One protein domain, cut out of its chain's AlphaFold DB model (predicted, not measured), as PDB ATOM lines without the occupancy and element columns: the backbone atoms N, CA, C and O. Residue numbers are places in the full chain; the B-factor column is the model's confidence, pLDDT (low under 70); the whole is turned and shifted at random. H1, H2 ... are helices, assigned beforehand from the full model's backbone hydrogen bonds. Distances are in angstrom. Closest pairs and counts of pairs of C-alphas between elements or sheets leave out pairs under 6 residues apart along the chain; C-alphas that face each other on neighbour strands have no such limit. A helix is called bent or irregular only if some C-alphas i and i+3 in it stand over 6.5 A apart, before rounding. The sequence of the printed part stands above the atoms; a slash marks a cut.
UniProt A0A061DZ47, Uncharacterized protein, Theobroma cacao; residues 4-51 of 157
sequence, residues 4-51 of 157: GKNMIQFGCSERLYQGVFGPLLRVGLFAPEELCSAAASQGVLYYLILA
ATOM      1  N   GLY A   4     158.598 163.464 271.370       53.28
ATOM      2  CA  GLY A   4     158.752 163.012 272.756       53.28
ATOM      3  C   GLY A   4     158.298 161.569 272.955       53.28
ATOM      4  O   GLY A   4     158.910 160.817 273.705       53.28
ATOM      5  N   LYS A   5     157.305 161.128 272.171       54.59
ATOM      6  CA  LYS A   5     156.849 159.735 272.156       54.59
ATOM      7  C   LYS A   5     157.641 158.819 271.216       54.59
ATOM      8  O   LYS A   5     157.804 157.647 271.536       54.59
ATOM      9  N   ASN A   6     158.163 159.319 270.097       62.81
ATOM     10  CA  ASN A   6     158.800 158.483 269.074       62.81
ATOM     11  C   ASN A   6     160.176 157.958 269.500       62.81
ATOM     12  O   ASN A   6     160.473 156.791 269.282       62.81
ATOM     13  N   MET A   7     161.036 158.772 270.115       68.44
ATOM     14  CA  MET A   7     162.399 158.310 270.420       68.44
ATOM     15  C   MET A   7     162.414 157.183 271.456       68.44
ATOM     16  O   MET A   7     163.168 156.225 271.301       68.44
ATOM     17  N   ILE A   8     161.537 157.260 272.461       68.25
ATOM     18  CA  ILE A   8     161.345 156.185 273.444       68.25
ATOM     19  C   ILE A   8     160.807 154.921 272.752       68.25
ATOM     20  O   ILE A   8     161.285 153.822 273.023       68.25
ATOM     21  N   GLN A   9     159.884 155.069 271.793       72.38
ATOM     22  CA  GLN A   9     159.384 153.950 270.979       72.38
ATOM     23  C   GLN A   9     160.471 153.290 270.115       72.38
ATOM     24  O   GLN A   9     160.405 152.088 269.881       72.38
ATOM     25  N   PHE A  10     161.494 154.037 269.688       75.69
ATOM     26  CA  PHE A  10     162.648 153.517 268.945       75.69
ATOM     27  C   PHE A  10     163.819 153.084 269.849       75.69
ATOM     28  O   PHE A  10     164.944 152.928 269.376       75.69
ATOM     29  N   GLY A  11     163.570 152.866 271.145       80.50
ATOM     30  CA  GLY A  11     164.552 152.298 272.074       80.50
ATOM     31  C   GLY A  11     165.487 153.313 272.736       80.50
ATOM     32  O   GLY A  11     166.438 152.913 273.410       80.50
ATOM     33  N   CYS A  12     165.236 154.619 272.601       83.50
ATOM     34  CA  CYS A  12     165.940 155.619 273.401       83.50
ATOM     35  C   CYS A  12     165.508 155.499 274.864       83.50
ATOM     36  O   CYS A  12     164.326 155.620 275.183       83.50
ATOM     37  N   SER A  13     166.470 155.323 275.773       88.75
ATOM     38  CA  SER A  13     166.160 155.377 277.204       88.75
ATOM     39  C   SER A  13     165.598 156.749 277.584       88.75
ATOM     40  O   SER A  13     166.042 157.779 277.066       88.75
ATOM     41  N   GLU A  14     164.663 156.768 278.531       87.31
ATOM     42  CA  GLU A  14     164.089 158.008 279.062       87.31
ATOM     43  C   GLU A  14     165.175 158.935 279.628       87.31
ATOM     44  O   GLU A  14     165.167 160.138 279.374       87.31
ATOM     45  N   ARG A  15     166.188 158.362 280.292       90.38
ATOM     46  CA  ARG A  15     167.340 159.103 280.820       90.38
ATOM     47  C   ARG A  15     168.144 159.806 279.723       90.38
ATOM     48  O   ARG A  15     168.535 160.954 279.907       90.38
ATOM     49  N   LEU A  16     168.409 159.128 278.603       87.56
ATOM     50  CA  LEU A  16     169.120 159.726 277.467       87.56
ATOM     51  C   LEU A  16     168.280 160.830 276.821       87.56
ATOM     52  O   LEU A  16     168.804 161.890 276.481       87.56
ATOM     53  N   TYR A  17     166.973 160.598 276.697       87.19
ATOM     54  CA  TYR A  17     166.064 161.583 276.136       87.19
ATOM     55  C   TYR A  17     166.031 162.859 276.985       87.19
ATOM     56  O   TYR A  17     166.364 163.927 276.485       87.19
ATOM     57  N   GLN A  18     165.722 162.749 278.276       87.62
ATOM     58  CA  GLN A  18     165.605 163.904 279.171       87.62
ATOM     59  C   GLN A  18     166.952 164.588 279.441       87.62
ATOM     60  O   GLN A  18     167.010 165.807 279.584       87.62
ATOM     61  N   GLY A  19     168.042 163.819 279.514       89.62
ATOM     62  CA  GLY A  19     169.362 164.346 279.860       89.62
ATOM     63  C   GLY A  19     170.126 164.970 278.694       89.62
ATOM     64  O   GLY A  19     170.999 165.802 278.929       89.62
ATOM     65  N   VAL A  20     169.834 164.568 277.452       88.19
ATOM     66  CA  VAL A  20     170.617 164.975 276.274       88.19
ATOM     67  C   VAL A  20     169.718 165.532 275.178       88.19
ATOM     68  O   VAL A  20     169.860 166.692 274.800       88.19
ATOM     69  N   PHE A  21     168.776 164.736 274.669       87.00
ATOM     70  CA  PHE A  21     168.020 165.130 273.478       87.00
ATOM     71  C   PHE A  21     166.989 166.228 273.738       87.00
ATOM     72  O   PHE A  21     166.920 167.161 272.947       87.00
ATOM     73  N   GLY A  22     166.235 166.171 274.835       87.44
ATOM     74  CA  GLY A  22     165.272 167.211 275.212       87.44
ATOM     75  C   GLY A  22     165.922 168.600 275.274       87.44
ATOM     76  O   GLY A  22     165.517 169.488 274.523       87.44
ATOM     77  N   PRO A  23     167.001 168.784 276.061       89.06
ATOM     78  CA  PRO A  23     167.740 170.045 276.108       89.06
ATOM     79  C   PRO A  23     168.295 170.492 274.746       89.06
ATOM     80  O   PRO A  23     168.143 171.660 274.387       89.06
ATOM     81  N   LEU A  24     168.896 169.583 273.968       88.19
ATOM     82  CA  LEU A  24     169.446 169.911 272.645       88.19
ATOM     83  C   LEU A  24     168.366 170.361 271.660       88.19
ATOM     84  O   LEU A  24     168.558 171.341 270.944       88.19
ATOM     85  N   LEU A  25     167.227 169.671 271.632       88.44
ATOM     86  CA  LEU A  25     166.104 170.025 270.769       88.44
ATOM     87  C   LEU A  25     165.480 171.348 271.187       88.44
ATOM     88  O   LEU A  25     165.182 172.173 270.330       88.44
ATOM     89  N   ARG A  26     165.351 171.586 272.492       89.75
ATOM     90  CA  ARG A  26     164.815 172.840 273.012       89.75
ATOM     91  C   ARG A  26     165.677 174.036 272.637       89.75
ATOM     92  O   ARG A  26     165.142 175.058 272.224       89.75
ATOM     93  N   VAL A  27     166.997 173.908 272.755       87.81
ATOM     94  CA  VAL A  27     167.932 174.971 272.361       87.81
ATOM     95  C   VAL A  27     168.001 175.111 270.839       87.81
ATOM     96  O   VAL A  27     168.001 176.228 270.336       87.81
ATOM     97  N   GLY A  28     168.023 174.002 270.096       87.56
ATOM     98  CA  GLY A  28     168.144 174.020 268.637       87.56
ATOM     99  C   GLY A  28     166.888 174.504 267.903       87.56
ATOM    100  O   GLY A  28     167.003 175.138 266.860       87.56
ATOM    101  N   LEU A  29     165.695 174.220 268.435       89.06
ATOM    102  CA  LEU A  29     164.407 174.560 267.813       89.06
ATOM    103  C   LEU A  29     163.667 175.700 268.519       89.06
ATOM    104  O   LEU A  29     162.624 176.128 268.032       89.06
ATOM    105  N   PHE A  30     164.174 176.179 269.660       89.06
ATOM    106  CA  PHE A  30     163.522 177.197 270.494       89.06
ATOM    107  C   PHE A  30     162.068 176.853 270.863       89.06
ATOM    108  O   PHE A  30     161.231 177.735 271.050       89.06
ATOM    109  N   ALA A  31     161.760 175.561 270.982       86.44
ATOM    110  CA  ALA A  31     160.430 175.054 271.288       86.44
ATOM    111  C   ALA A  31     160.517 173.858 272.247       86.44
ATOM    112  O   ALA A  31     161.510 173.129 272.216       86.44
ATOM    113  N   PRO A  32     159.487 173.618 273.082       83.88
ATOM    114  CA  PRO A  32     159.355 172.360 273.802       83.88
ATOM    115  C   PRO A  32     159.440 171.175 272.838       83.88
ATOM    116  O   PRO A  32     158.830 171.164 271.765       83.88
ATOM    117  N   GLU A  33     160.204 170.168 273.224       77.94
ATOM    118  CA  GLU A  33     160.486 168.978 272.434       77.94
ATOM    119  C   GLU A  33     159.215 168.172 272.105       77.94
ATOM    120  O   GLU A  33     159.126 167.540 271.049       77.94
ATOM    121  N   GLU A  34     158.184 168.263 272.948       79.88
ATOM    122  CA  GLU A  34     156.868 167.672 272.714       79.88
ATOM    123  C   GLU A  34     156.076 168.396 271.632       79.88
ATOM    124  O   GLU A  34     155.117 167.822 271.139       79.88
ATOM    125  N   LEU A  35     156.437 169.626 271.256       83.69
ATOM    126  CA  LEU A  35     155.800 170.377 270.167       83.69
ATOM    127  C   LEU A  35     156.549 170.219 268.836       83.69
ATOM    128  O   LEU A  35     156.063 170.654 267.791       83.69
ATOM    129  N   CYS A  36     157.708 169.560 268.849       83.31
ATOM    130  CA  CYS A  36     158.555 169.397 267.675       83.31
ATOM    131  C   CYS A  36     158.134 168.190 266.814       83.31
ATOM    132  O   CYS A  36     157.822 167.103 267.317       83.31
ATOM    133  N   SER A  37     158.147 168.371 265.488       85.44
ATOM    134  CA  SER A  37     157.872 167.307 264.513       85.44
ATOM    135  C   SER A  37     159.087 166.402 264.307       85.44
ATOM    136  O   SER A  37     160.220 166.880 264.386       85.44
ATOM    137  N   ALA A  38     158.848 165.111 264.001       82.94
ATOM    138  CA  ALA A  38     159.884 164.078 263.784       82.94
ATOM    139  C   ALA A  38     161.051 164.579 262.920       82.94
ATOM    140  O   ALA A  38     162.215 164.468 263.302       82.94
ATOM    141  N   ALA A  39     160.700 165.199 261.794       86.56
ATOM    142  CA  ALA A  39     161.645 165.725 260.826       86.56
ATOM    143  C   ALA A  39     162.480 166.893 261.377       86.56
ATOM    144  O   ALA A  39     163.693 166.906 261.185       86.56
ATOM    145  N   ALA A  40     161.867 167.844 262.093       87.12
ATOM    146  CA  ALA A  40     162.584 169.001 262.631       87.12
ATOM    147  C   ALA A  40     163.657 168.577 263.645       87.12
ATOM    148  O   ALA A  40     164.808 169.007 263.558       87.12
ATOM    149  N   SER A  41     163.316 167.675 264.567       86.44
ATOM    150  CA  SER A  41     164.302 167.169 265.525       86.44
ATOM    151  C   SER A  41     165.363 166.302 264.877       86.44
ATOM    152  O   SER A  41     166.526 166.420 265.246       86.44
ATOM    153  N   GLN A  42     165.007 165.466 263.898       86.50
ATOM    154  CA  GLN A  42     166.007 164.708 263.151       86.50
ATOM    155  C   GLN A  42     166.993 165.641 262.439       86.50
ATOM    156  O   GLN A  42     168.188 165.368 262.468       86.50
ATOM    157  N   GLY A  43     166.522 166.750 261.861       87.19
ATOM    158  CA  GLY A  43     167.383 167.759 261.240       87.19
ATOM    159  C   GLY A  43     168.394 168.349 262.225       87.19
ATOM    160  O   GLY A  43     169.590 168.368 261.939       87.19
ATOM    161  N   VAL A  44     167.938 168.743 263.417       86.62
ATOM    162  CA  VAL A  44     168.821 169.265 264.475       86.62
ATOM    163  C   VAL A  44     169.815 168.211 264.954       86.62
ATOM    164  O   VAL A  44     171.008 168.490 265.048       86.62
ATOM    165  N   LEU A  45     169.357 166.985 265.219       86.00
ATOM    166  CA  LEU A  45     170.233 165.908 265.680       86.00
ATOM    167  C   LEU A  45     171.262 165.526 264.615       86.00
ATOM    168  O   LEU A  45     172.432 165.349 264.936       86.00
ATOM    169  N   TYR A  46     170.859 165.450 263.347       87.31
ATOM    170  CA  TYR A  46     171.772 165.190 262.241       87.31
ATOM    171  C   TYR A  46     172.838 166.284 262.132       87.31
ATOM    172  O   TYR A  46     174.028 165.970 262.073       87.31
ATOM    173  N   TYR A  47     172.430 167.555 262.172       84.00
ATOM    174  CA  TYR A  47     173.347 168.687 262.075       84.00
ATOM    175  C   TYR A  47     174.365 168.703 263.224       84.00
ATOM    176  O   TYR A  47     175.570 168.763 262.981       84.00
ATOM    177  N   LEU A  48     173.883 168.591 264.467       79.88
ATOM    178  CA  LEU A  48     174.708 168.720 265.669       79.88
ATOM    179  C   LEU A  48     175.574 167.485 265.943       79.88
ATOM    180  O   LEU A  48     176.699 167.625 266.416       79.88
ATOM    181  N   ILE A  49     175.062 166.280 265.678       80.56
ATOM    182  CA  ILE A  49     175.706 165.029 266.108       80.56
ATOM    183  C   ILE A  49     176.466 164.354 264.970       80.56
ATOM    184  O   ILE A  49     177.469 163.707 265.244       80.56
ATOM    185  N   LEU A  50     176.027 164.465 263.711       78.69
ATOM    186  CA  LEU A  50     176.576 163.657 262.613       78.69
ATOM    187  C   LEU A  50     177.313 164.486 261.560       78.69
ATOM    188  O   LEU A  50     178.461 164.183 261.246       78.69
ATOM    189  N   ALA A  51     176.674 165.517 261.011       82.06
ATOM    190  CA  ALA A  51     177.172 166.193 259.815       82.06
ATOM    191  C   ALA A  51     178.324 167.168 260.089       82.06
ATOM    192  O   ALA A  51     179.269 167.247 259.307       82.06
TER     193      ALA A  51
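AT A GLANCE: This is residues 4 to 51 of the 157 residues of an uncharacterized protein of Theobroma cacao (UniProt A0A061DZ47). Two longer helices, H2 and H3, meet at about a right angle, residues 25 to 29 of H2 packing on residues 40 to 45 of H3. Short H1 makes a corner with the other end of H2. The printed part has 48 residues with three named helices, H1, H2, H3 in chain order, and no named strand: all helix. It is compact, radius of gyration of the C-alphas 9.8 A, and rounded, spanning 22 by 22 by 18 A.

IN THESE COORDINATES: H1, residues 4 to 9, begins at C-alpha 4 (158.752, 163.012, 272.756) and is 9.3 A long. H2, residues 14 to 29, is 20.0 A long, with a kink of 36 degrees near residue 21; it is only just irregular, C-alphas 19 and 22 being 6.8 A apart. H3, residues 38 to 51, is 17.9 A long, ends at C-alpha 51 (177.172, 166.193, 259.815), and is only just irregular, C-alphas 48 and 51 being 6.8 A apart.

HOW THE PARTS SIT: H1 and H2 touch only at the corner, and only just, with 3 pairs of C-alphas within 8 A, the closest Ile 8 and Glu 14 at 6.5 A; they run opposite ways at a steep tilt of 43 degrees. H2 and H3 touch, about perpendicular at 88 degrees, closest at the C-alphas of Leu 25 and Ser 41, 6.2 A. H1 and H3 are close but not clearly touching, their closest C-alphas, Asn 6 and Ala 38, 7.8 A apart. O i to N i+4 pairs are within hydrogen-bond range in 1 of 2 for H1, 10 of 12 for H2 and 9 of 10 for H3.

THE WHOLE: The C-alphas farthest apart, Gly 11 and Phe 30, are 25.0 A apart. The printed part has no cut; the link H1 to H2 is tight, H2 to H3 short. Residues 4 to 8 of this model have pLDDT under 70.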